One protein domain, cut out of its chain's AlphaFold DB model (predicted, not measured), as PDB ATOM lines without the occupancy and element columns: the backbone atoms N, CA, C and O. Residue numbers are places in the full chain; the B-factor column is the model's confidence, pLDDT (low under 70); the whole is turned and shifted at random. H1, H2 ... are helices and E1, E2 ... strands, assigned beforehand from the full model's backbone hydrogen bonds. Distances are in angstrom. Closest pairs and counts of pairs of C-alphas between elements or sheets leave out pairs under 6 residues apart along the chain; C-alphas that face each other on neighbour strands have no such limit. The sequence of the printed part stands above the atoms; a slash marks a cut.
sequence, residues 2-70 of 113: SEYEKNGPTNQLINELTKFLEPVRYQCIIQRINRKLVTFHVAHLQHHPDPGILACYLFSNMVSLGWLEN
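What this domain is: This is residues 2 to 70 of the 113 residues of the protein "zf-CGNR domain-containing protein" of Halobacteriovoraceae bacterium (UniProt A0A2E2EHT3). What shape do these atoms make? H2 and H3 pack on each other at a steep tilt to form a small helical body, with short H1 at one end, and the two long strands E1 and E2 form a narrow hairpin that reaches away as an arm, its tip, residues 32 to 37, sticking out free. What is it built of? The printed part has 69 residues, with three named helices and two named strands in the order H1, H2, E1, E2, H3, the strands making one antiparallel sheet of order E1 - E2, and its class is mixed, helices and strands. How compact is it? It is loose, with a radius of gyration of the C-alphas of 15.1 A, and elongated, spanning 48 by 26 by 18 A.

Where its parts are: Where does the first stretch run? H1 is residues 2 to 7, 8.8 A from first to last C-alpha, beginning at C-alpha 2 at (-25.703, 41.626, 36.849). H2 follows as residues 11 to 21, 15.0 A long. Where are the strands? E1 is residues 25 to 33, 24.0 A long, with C-alpha 33 at (-51.798, 53.615, 4.909), and E2 is residues 36 to 44, 23.6 A long. Where is the last helix? H3 is residues 51 to 64, 19.9 A long, ending at C-alpha 64 at (-36.494, 51.323, 25.965).

How they stand to each other: How do the helices stand? H1 and H2 are close but not clearly touching, their closest C-alphas, Tyr 4 and Leu 13, being 7.6 A apart, and they run opposite ways at a steep tilt of 44 degrees. H2 and H3 touch, with the closest C-alphas, Phe 20 and Ile 53, 5.9 A apart, and they run opposite ways at a steep tilt of 43 degrees. In H1, H2 and H3 every O i to N i+4 pair is within hydrogen-bond range. How are the strands paired? E1 and E2 form a hairpin of antiparallel neighbours, with 155 degrees between their directions. N 29 and O 40, 2.8 A, and N 33 and O 36, 2.9 A, are within hydrogen-bond range. Which parts stay apart? H1 is apart from E1, E2 and H3, H2 is apart from E2, and E1 is apart from H3.

The domain as a whole: How far does it reach? The two C-alphas farthest apart, those of Lys 6 and Arg 35, are 48.1 A apart. Is the printed part whole? It runs from residue 2 to 70 with no cut; the links H1 to H2, H2 to E1 and E1 to E2 are tight, E2 to H3 is short, and none is long. Where is confidence low? The mean pLDDT of the printed part is 83.3, and residues 2, 3 and 5 are under 70.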
ATOM      1  N   SER A   2     -25.876  41.344  35.410       66.69
ATOM      2  CA  SER A   2     -25.703  41.626  36.849       66.69
ATOM      3  C   SER A   2     -25.670  43.124  37.178       66.69
ATOM      4  O   SER A   2     -26.168  43.525  38.222       66.69
ATOM      5  N   GLU A   3     -25.107  43.945  36.289       69.25
ATOM      6  CA  GLU A   3     -25.098  45.404  36.433       69.25
ATOM      7  C   GLU A   3     -26.499  46.016  36.283       69.25
ATOM      8  O   GLU A   3     -26.919  46.777  37.148       69.25
ATOM      9  N   TYR A   4     -27.260  45.598  35.261       71.75
ATOM     10  CA  TYR A   4     -28.648  46.036  35.055       71.75
ATOM     11  C   TYR A   4     -29.549  45.705  36.252       71.75
ATOM     12  O   TYR A   4     -30.372  46.516  36.652       71.75
ATOM     13  N   GLU A   5     -29.385  44.529  36.867       69.25
ATOM     14  CA  GLU A   5     -30.162  44.156  38.059       69.25
ATOM     15  C   GLU A   5     -29.917  45.100  39.247       69.25
ATOM     16  O   GLU A   5     -30.840  45.379  40.007       69.25
ATOM     17  N   LYS A   6     -28.679  45.578  39.423       75.00
ATOM     18  CA  LYS A   6     -28.322  46.451  40.548       75.00
ATOM     19  C   LYS A   6     -28.670  47.911  40.294       75.00
ATOM     20  O   LYS A   6     -29.169  48.575  41.194       75.00
ATOM     21  N   ASN A   7     -28.371  48.392  39.091       78.44
ATOM     22  CA  ASN A   7     -28.321  49.820  38.796       78.44
ATOM     23  C   ASN A   7     -29.341  50.248  37.728       78.44
ATOM     24  O   ASN A   7     -29.421  51.430  37.404       78.44
ATOM     25  N   GLY A   8     -30.116  49.309  37.174       77.12
ATOM     26  CA  GLY A   8     -31.021  49.576  36.060       77.12
ATOM     27  C   GLY A   8     -30.271  49.970  34.778       77.12
ATOM     28  O   GLY A   8     -29.115  49.573  34.586       77.12
ATOM     29  N   PRO A   9     -30.914  50.723  33.868       77.69
ATOM     30  CA  PRO A   9     -30.264  51.241  32.669       77.69
ATOM     31  C   PRO A   9     -29.304  52.387  33.025       77.69
ATOM     32  O   PRO A   9     -29.700  53.546  33.120       77.69
ATOM     33  N   THR A  10     -28.028  52.061  33.233       83.25
ATOM     34  CA  THR A  10     -26.961  53.050  33.441       83.25
ATOM     35  C   THR A  10     -26.467  53.613  32.108       83.25
ATOM     36  O   THR A  10     -26.502  52.934  31.083       83.25
ATOM     37  N   ASN A  11     -25.909  54.830  32.122       81.25
ATOM     38  CA  ASN A  11     -25.248  55.404  30.939       81.25
ATOM     39  C   ASN A  11     -24.111  54.509  30.420       81.25
ATOM     40  O   ASN A  11     -23.895  54.421  29.216       81.25
ATOM     41  N   GLN A  12     -23.404  53.816  31.317       82.38
ATOM     42  CA  GLN A  12     -22.363  52.859  30.944       82.38
ATOM     43  C   GLN A  12     -22.937  51.681  30.148       82.38
ATOM     44  O   GLN A  12     -22.441  51.388  29.064       82.38
ATOM     45  N   LEU A  13     -24.014  51.061  30.641       80.00
ATOM     46  CA  LEU A  13     -24.684  49.967  29.944       80.00
ATOM     47  C   LEU A  13     -25.234  50.413  28.585       80.00
ATOM     48  O   LEU A  13     -25.112  49.678  27.609       80.00
ATOM     49  N   ILE A  14     -25.817  51.614  28.512       81.06
ATOM     50  CA  ILE A  14     -26.308  52.187  27.253       81.06
ATOM     51  C   ILE A  14     -25.151  52.331  26.261       81.06
ATOM     52  O   ILE A  14     -25.250  51.831  25.146       81.06
ATOM     53  N   ASN A  15     -24.032  52.924  26.681       84.00
ATOM     54  CA  ASN A  15     -22.859  53.102  25.824       84.00
ATOM     55  C   ASN A  15     -22.266  51.767  25.346       84.00
ATOM     56  O   ASN A  15     -21.809  51.675  24.207       84.00
ATOM     57  N   GLU A  16     -22.263  50.729  26.185       84.19
ATOM     58  CA  GLU A  16     -21.846  49.386  25.769       84.19
ATOM     59  C   GLU A  16     -22.804  48.784  24.738       84.19
ATOM     60  O   GLU A  16     -22.350  48.303  23.700       84.19
ATOM     61  N   LEU A  17     -24.117  48.863  24.973       82.06
ATOM     62  CA  LEU A  17     -25.124  48.387  24.021       82.06
ATOM     63  C   LEU A  17     -25.009  49.111  22.677       82.06
ATOM     64  O   LEU A  17     -25.069  48.461  21.636       82.06
ATOM     65  N   THR A  18     -24.774  50.426  22.675       82.25
ATOM     66  CA  THR A  18     -24.601  51.204  21.440       82.25
ATOM     67  C   THR A  18     -23.423  50.706  20.601       82.25
ATOM     68  O   THR A  18     -23.555  50.646  19.383       82.25
ATOM     69  N   LYS A  19     -22.315  50.264  21.215       84.75
ATOM     70  CA  LYS A  19     -21.180  49.677  20.476       84.75
ATOM     71  C   LYS A  19     -21.573  48.393  19.744       84.75
ATOM     72  O   LYS A  19     -21.206  48.206  18.592       84.75
ATOM     73  N   PHE A  20     -22.356  47.523  20.383       83.00
ATOM     74  CA  PHE A  20     -22.854  46.299  19.740       83.00
ATOM     75  C   PHE A  20     -23.912  46.571  18.665       83.00
ATOM     76  O   PHE A  20     -24.117  45.744  17.778       83.00
ATOM     77  N   LEU A  21     -24.597  47.711  18.755       82.62
ATOM     78  CA  LEU A  21     -25.641  48.120  17.820       82.62
ATOM     79  C   LEU A  21     -25.138  48.980  16.663       82.62
ATOM     80  O   LEU A  21     -25.904  49.198  15.731       82.62
ATOM     81  N   GLU A  22     -23.880  49.423  16.673       82.81
ATOM     82  CA  GLU A  22     -23.264  50.176  15.573       82.81
ATOM     83  C   GLU A  22     -23.496  49.539  14.183       82.81
ATOM     84  O   GLU A  22     -23.802  50.270  13.237       82.81
ATOM     85  N   PRO A  23     -23.456  48.198  14.017       81.12
ATOM     86  CA  PRO A  23     -23.715  47.570  12.721       81.12
ATOM     87  C   PRO A  23     -25.192  47.592  12.292       81.12
ATOM     88  O   PRO A  23     -25.497  47.309  11.128       81.12
ATOM     89  N   VAL A  24     -26.124  47.881  13.208       80.38
ATOM     90  CA  VAL A  24     -27.565  47.889  12.934       80.38
ATOM     91  C   VAL A  24     -27.919  49.165  12.180       80.38
ATOM     92  O   VAL A  24     -27.977  50.260  12.734       80.38
ATOM     93  N   ARG A  25     -28.186  49.024  10.880       80.50
ATOM     94  CA  ARG A  25     -28.643  50.136  10.040       80.50
ATOM     95  C   ARG A  25     -30.145  50.321  10.191       80.50
ATOM     96  O   ARG A  25     -30.872  49.350  10.360       80.50
ATOM     97  N   TYR A  26     -30.627  51.549  10.057       82.00
ATOM     98  CA  TYR A  26     -32.058  51.832   9.978       82.00
ATOM     99  C   TYR A  26     -32.439  52.125   8.530       82.00
ATOM    100  O   TYR A  26     -31.779  52.908   7.850       82.00
ATOM    101  N   GLN A  27     -33.500  51.482   8.054       83.56
ATOM    102  CA  GLN A  27     -34.112  51.771   6.765       83.56
ATOM    103  C   GLN A  27     -35.376  52.595   6.982       83.56
ATOM    104  O   GLN A  27     -36.193  52.288   7.851       83.56
ATOM    105  N   CYS A  28     -35.540  53.641   6.176       86.81
ATOM    106  CA  CYS A  28     -36.792  54.376   6.094       86.81
ATOM    107  C   CYS A  28     -37.662  53.734   5.012       86.81
ATOM    108  O   CYS A  28     -37.291  53.704   3.839       86.81
ATOM    109  N   ILE A  29     -38.810  53.203   5.419       87.31
ATOM    110  CA  ILE A  29     -39.824  52.632   4.538       87.31
ATOM    111  C   ILE A  29     -40.966  53.635   4.445       87.31
ATOM    112  O   ILE A  29     -41.550  54.028   5.454       87.31
ATOM    113  N   ILE A  30     -41.306  54.038   3.226       90.62
ATOM    114  CA  ILE A  30     -42.454  54.902   2.963       90.62
ATOM    115  C   ILE A  30     -43.588  54.015   2.464       90.62
ATOM    116  O   ILE A  30     -43.474  53.393   1.409       90.62
ATOM    117  N   GLN A  31     -44.687  53.954   3.213       92.06
ATOM    118  CA  GLN A  31     -45.848  53.146   2.850       92.06
ATOM    119  C   GLN A  31     -47.122  53.984   2.870       92.06
ATOM    120  O   GLN A  31     -47.284  54.911   3.664       92.06
ATOM    121  N   ARG A  32     -48.064  53.646   1.988       92.12
ATOM    122  CA  ARG A  32     -49.388  54.259   1.974       92.12
ATOM    123  C   ARG A  32     -50.330  53.496   2.906       92.12
ATOM    124  O   ARG A  32     -50.650  52.344   2.636       92.12
ATOM    125  N   ILE A  33     -50.810  54.153   3.960       92.38
ATOM    126  CA  ILE A  33     -51.798  53.615   4.909       92.38
ATOM    127  C   ILE A  33     -52.976  54.580   4.965       92.38
ATOM    128  O   ILE A  33     -52.792  55.785   5.125       92.38
ATOM    129  N   ASN A  34     -54.202  54.074   4.797       91.94
ATOM    130  CA  ASN A  34     -55.425  54.890   4.808       91.94
ATOM    131  C   ASN A  34     -55.329  56.129   3.895       91.94
ATOM    132  O   ASN A  34     -55.683  57.242   4.278       91.94
ATOM    133  N   ARG A  35     -54.802  55.927   2.676       92.38
ATOM    134  CA  ARG A  35     -54.550  56.956   1.646       92.38
ATOM    135  C   ARG A  35     -53.507  58.026   2.003       92.38
ATOM    136  O   ARG A  35     -53.200  58.832   1.125       92.38
ATOM    137  N   LYS A  36     -52.908  57.997   3.195       91.00
ATOM    138  CA  LYS A  36     -51.808  58.879   3.617       91.00
ATOM    139  C   LYS A  36     -50.459  58.179   3.449       91.00
ATOM    140  O   LYS A  36     -50.366  56.968   3.637       91.00
ATOM    141  N   LEU A  37     -49.426  58.933   3.077       93.06
ATOM    142  CA  LEU A  37     -48.045  58.445   3.119       93.06
ATOM    143  C   LEU A  37     -47.556  58.495   4.566       93.06
ATOM    144  O   LEU A  37     -47.698  59.519   5.232       93.06
ATOM    145  N   VAL A  38     -47.014  57.380   5.039       92.81
ATOM    146  CA  VAL A  38     -46.477  57.218   6.388       92.81
ATOM    147  C   VAL A  38     -45.049  56.699   6.274       92.81
ATOM    148  O   VAL A  38     -44.764  55.804   5.479       92.81
ATOM    149  N   THR A  39     -44.154  57.283   7.061       89.25
ATOM    150  CA  THR A  39     -42.744  56.898   7.154       89.25
ATOM    151  C   THR A  39     -42.528  55.976   8.349       89.25
ATOM    152  O   THR A  39     -42.850  56.346   9.480       89.25
ATOM    153  N   PHE A  40     -41.929  54.814   8.112       84.81
ATOM    154  CA  PHE A  40     -41.514  53.859   9.132       84.81
ATOM    155  C   PHE A  40     -39.995  53.763   9.155       84.81
ATOM    156  O   PHE A  40     -39.379  53.499   8.128       84.81
ATOM    157  N   HIS A  41     -39.390  53.929  10.325       82.75
ATOM    158  CA  HIS A  41     -37.975  53.630  10.518       82.75
ATOM    159  C   HIS A  41     -37.872  52.219  11.081       82.75
ATOM    160  O   HIS A  41     -38.299  51.962  12.206       82.75
ATOM    161  N   VAL A  42     -37.353  51.297  10.279       82.44
ATOM    162  CA  VAL A  42     -37.233  49.884  10.639       82.44
ATOM    163  C   VAL A  42     -35.757  49.546  10.757       82.44
ATOM    164  O   VAL A  42     -34.960  49.901   9.889       82.44
ATOM    165  N   ALA A  43     -35.372  48.872  11.839       83.88
ATOM    166  CA  ALA A  43     -34.024  48.340  11.958       83.88
ATOM    167  C   ALA A  43     -33.812  47.260  10.890       83.88
ATOM    168  O   ALA A  43     -34.518  46.253  10.844       83.88
ATOM    169  N   HIS A  44     -32.828  47.477  10.030       81.88
ATOM    170  CA  HIS A  44     -32.395  46.531   9.023       81.88
ATOM    171  C   HIS A  44     -31.362  45.585   9.631       81.88
ATOM    172  O   HIS A  44     -30.153  45.833   9.617       81.88
ATOM    173  N   LEU A  45     -31.869  44.487  10.182       78.94
ATOM    174  CA  LEU A  45     -31.065  43.337  10.569       78.94
ATOM    175  C   LEU A  45     -30.831  42.476   9.321       78.94
ATOM    176  O   LEU A  45     -31.770  42.183   8.585       78.94
ATOM    177  N   GLN A  46     -29.578  42.091   9.068       75.00
ATOM    178  CA  GLN A  46     -29.239  41.180   7.969       75.00
ATOM    179  C   GLN A  46     -29.999  39.849   8.101       75.00
ATOM    180  O   GLN A  46     -30.368  39.446   9.204       75.00
ATOM    181  N   HIS A  47     -30.207  39.137   6.989       72.75
ATOM    182  CA  HIS A  47     -30.736  37.775   7.034       72.75
ATOM    183  C   HIS A  47     -29.703  36.884   7.746       72.75
ATOM    184  O   HIS A  47     -28.617  36.678   7.217       72.75
ATOM    185  N   HIS A  48     -30.038  36.391   8.944       78.75
ATOM    186  CA  HIS A  48     -29.110  35.782   9.917       78.75
ATOM    187  C   HIS A  48     -28.128  36.783  10.552       78.75
ATOM    188  O   HIS A  48     -26.928  36.728  10.288       78.75
ATOM    189  N   PRO A  49     -28.616  37.694  11.415       81.69
ATOM    190  CA  PRO A  49     -27.724  38.572  12.158       81.69
ATOM    191  C   PRO A  49     -26.856  37.748  13.114       81.69
ATOM    192  O   PRO A  49     -27.276  36.690  13.594       81.69
ATOM    193  N   ASP A  50     -25.675  38.272  13.442       86.44
ATOM    194  CA  ASP A  50     -24.876  37.732  14.538       86.44
ATOM    195  C   ASP A  50     -25.753  37.595  15.805       86.44
ATOM    196  O   ASP A  50     -26.466  38.546  16.162       86.44
ATOM    197  N   PRO A  51     -25.746  36.433  16.489       87.00
ATOM    198  CA  PRO A  51     -26.594  36.209  17.656       87.00
ATOM    199  C   PRO A  51     -26.394  37.244  18.770       87.00
ATOM    200  O   PRO A  51     -27.357  37.584  19.463       87.00
ATOM    201  N   GLY A  52     -25.174  37.762  18.939       86.44
ATOM    202  CA  GLY A  52     -24.859  38.810  19.907       86.44
ATOM    203  C   GLY A  52     -25.503  40.144  19.540       86.44
ATOM    204  O   GLY A  52     -26.138  40.768  20.394       86.44
ATOM    205  N   ILE A  53     -25.427  40.540  18.266       85.12
ATOM    206  CA  ILE A  53     -26.095  41.748  17.750       85.12
ATOM    207  C   ILE A  53     -27.613  41.635  17.919       85.12
ATOM    208  O   ILE A  53     -28.250  42.554  18.441       85.12
ATOM    209  N   LEU A  54     -28.203  40.494  17.542       86.38
ATOM    210  CA  LEU A  54     -29.640  40.259  17.702       86.38
ATOM    211  C   LEU A  54     -30.065  40.340  19.173       86.38
ATOM    212  O   LEU A  54     -31.055  41.000  19.495       86.38
ATOM    213  N   ALA A  55     -29.311  39.704  20.071       86.81
ATOM    214  CA  ALA A  55     -29.589  39.744  21.502       86.81
ATOM    215  C   ALA A  55     -29.502  41.174  22.060       86.81
ATOM    216  O   ALA A  55     -30.400  41.586  22.796       86.81
ATOM    217  N   CYS A  56     -28.481  41.947  21.677       87.25
ATOM    218  CA  CYS A  56     -28.328  43.342  22.096       87.25
ATOM    219  C   CYS A  56     -29.465  44.223  21.568       87.25
ATOM    220  O   CYS A  56     -29.985  45.058  22.309       87.25
ATOM    221  N   TYR A  57     -29.897  44.009  20.324       87.75
ATOM    222  CA  TYR A  57     -31.010  44.746  19.725       87.75
ATOM    223  C   TYR A  57     -32.329  44.461  20.441       87.75
ATOM    224  O   TYR A  57     -33.047  45.389  20.823       87.75
ATOM    225  N   LEU A  58     -32.637  43.187  20.685       87.50
ATOM    226  CA  LEU A  58     -33.833  42.793  21.430       87.50
ATOM    227  C   LEU A  58     -33.793  43.333  22.860       87.50
ATOM    228  O   LEU A  58     -34.774  43.914  23.320       87.50
ATOM    229  N   PHE A  59     -32.659  43.187  23.548       86.31
ATOM    230  CA  PHE A  59     -32.489  43.687  24.908       86.31
ATOM    231  C   PHE A  59     -32.677  45.207  24.981       86.31
ATOM    232  O   PHE A  59     -33.417  45.685  25.835       86.31
ATOM    233  N   SER A  60     -32.085  45.957  24.052       85.19
ATOM    234  CA  SER A  60     -32.208  47.419  24.006       85.19
ATOM    235  C   SER A  60     -33.649  47.864  23.767       85.19
ATOM    236  O   SER A  60     -34.124  48.771  24.441       85.19
ATOM    237  N   ASN A  61     -34.389  47.180  22.887       86.75
ATOM    238  CA  ASN A  61     -35.821  47.438  22.719       86.75
ATOM    239  C   ASN A  61     -36.611  47.147  24.002       86.75
ATOM    240  O   ASN A  61     -37.439  47.959  24.407       86.75
ATOM    241  N   MET A  62     -36.335  46.025  24.675       86.00
ATOM    242  CA  MET A  62     -36.996  45.698  25.945       86.00
ATOM    243  C   MET A  62     -36.708  46.742  27.032       86.00
ATOM    244  O   MET A  62     -37.612  47.084  27.792       86.00
ATOM    245  N   VAL A  63     -35.479  47.268  27.104       84.06
ATOM    246  CA  VAL A  63     -35.113  48.360  28.020       84.06
ATOM    247  C   VAL A  63     -35.884  49.635  27.673       84.06
ATOM    248  O   VAL A  63     -36.547  50.187  28.548       84.06
ATOM    249  N   SER A  64     -35.849  50.078  26.412       81.38
ATOM    250  CA  SER A  64     -36.494  51.323  25.965       81.38
ATOM    251  C   SER A  64     -38.013  51.319  26.144       81.38
ATOM    252  O   SER A  64     -38.608  52.365  26.383       81.38
ATOM    253  N   LEU A  65     -38.644  50.146  26.052       84.62
ATOM    254  CA  LEU A  65     -40.081  49.975  26.277       84.62
ATOM    255  C   LEU A  65     -40.448  49.775  27.759       84.62
ATOM    256  O   LEU A  65     -41.622  49.586  28.074       84.62
ATOM    257  N   GLY A  66     -39.469  49.764  28.670       81.75
ATOM    258  CA  GLY A  66     -39.692  49.510  30.096       81.75
ATOM    259  C   GLY A  66     -40.076  48.063  30.422       81.75
ATOM    260  O   GLY A  66     -40.477  47.762  31.540       81.75
ATOM    261  N   TRP A  67     -39.939  47.118  29.488       83.12
ATOM    262  CA  TRP A  67     -40.382  45.725  29.672       83.12
ATOM    263  C   TRP A  67     -39.558  44.938  30.691       83.12
ATOM    264  O   TRP A  67     -39.971  43.874  31.152       83.12
ATOM    265  N   LEU A  68     -38.384  45.453  31.038       84.88
ATOM    266  CA  LEU A  68     -37.532  44.893  32.079       84.88
ATOM    267  C   LEU A  68     -37.819  45.496  33.461       84.88
ATOM    268  O   LEU A  68     -37.084  45.217  34.414       84.88
ATOM    269  N   GLU A  69     -38.877  46.298  33.595       77.31
ATOM    270  CA  GLU A  69     -39.390  46.709  34.893       77.31
ATOM    271  C   GLU A  69     -39.801  45.452  35.675       77.31
ATOM    272  O   GLU A  69     -40.633  44.653  35.243       77.31
ATOM    273  N   ASN A  70     -39.191  45.257  36.845       83.56
ATOM    274  CA  ASN A  70     -39.298  44.047  37.664       83.56
ATOM    275  C   ASN A  70     -38.539  42.805  37.161       83.56
ATOM    276  O   ASN A  70     -38.843  41.684  37.597       83.56
TER     277      ASN A  70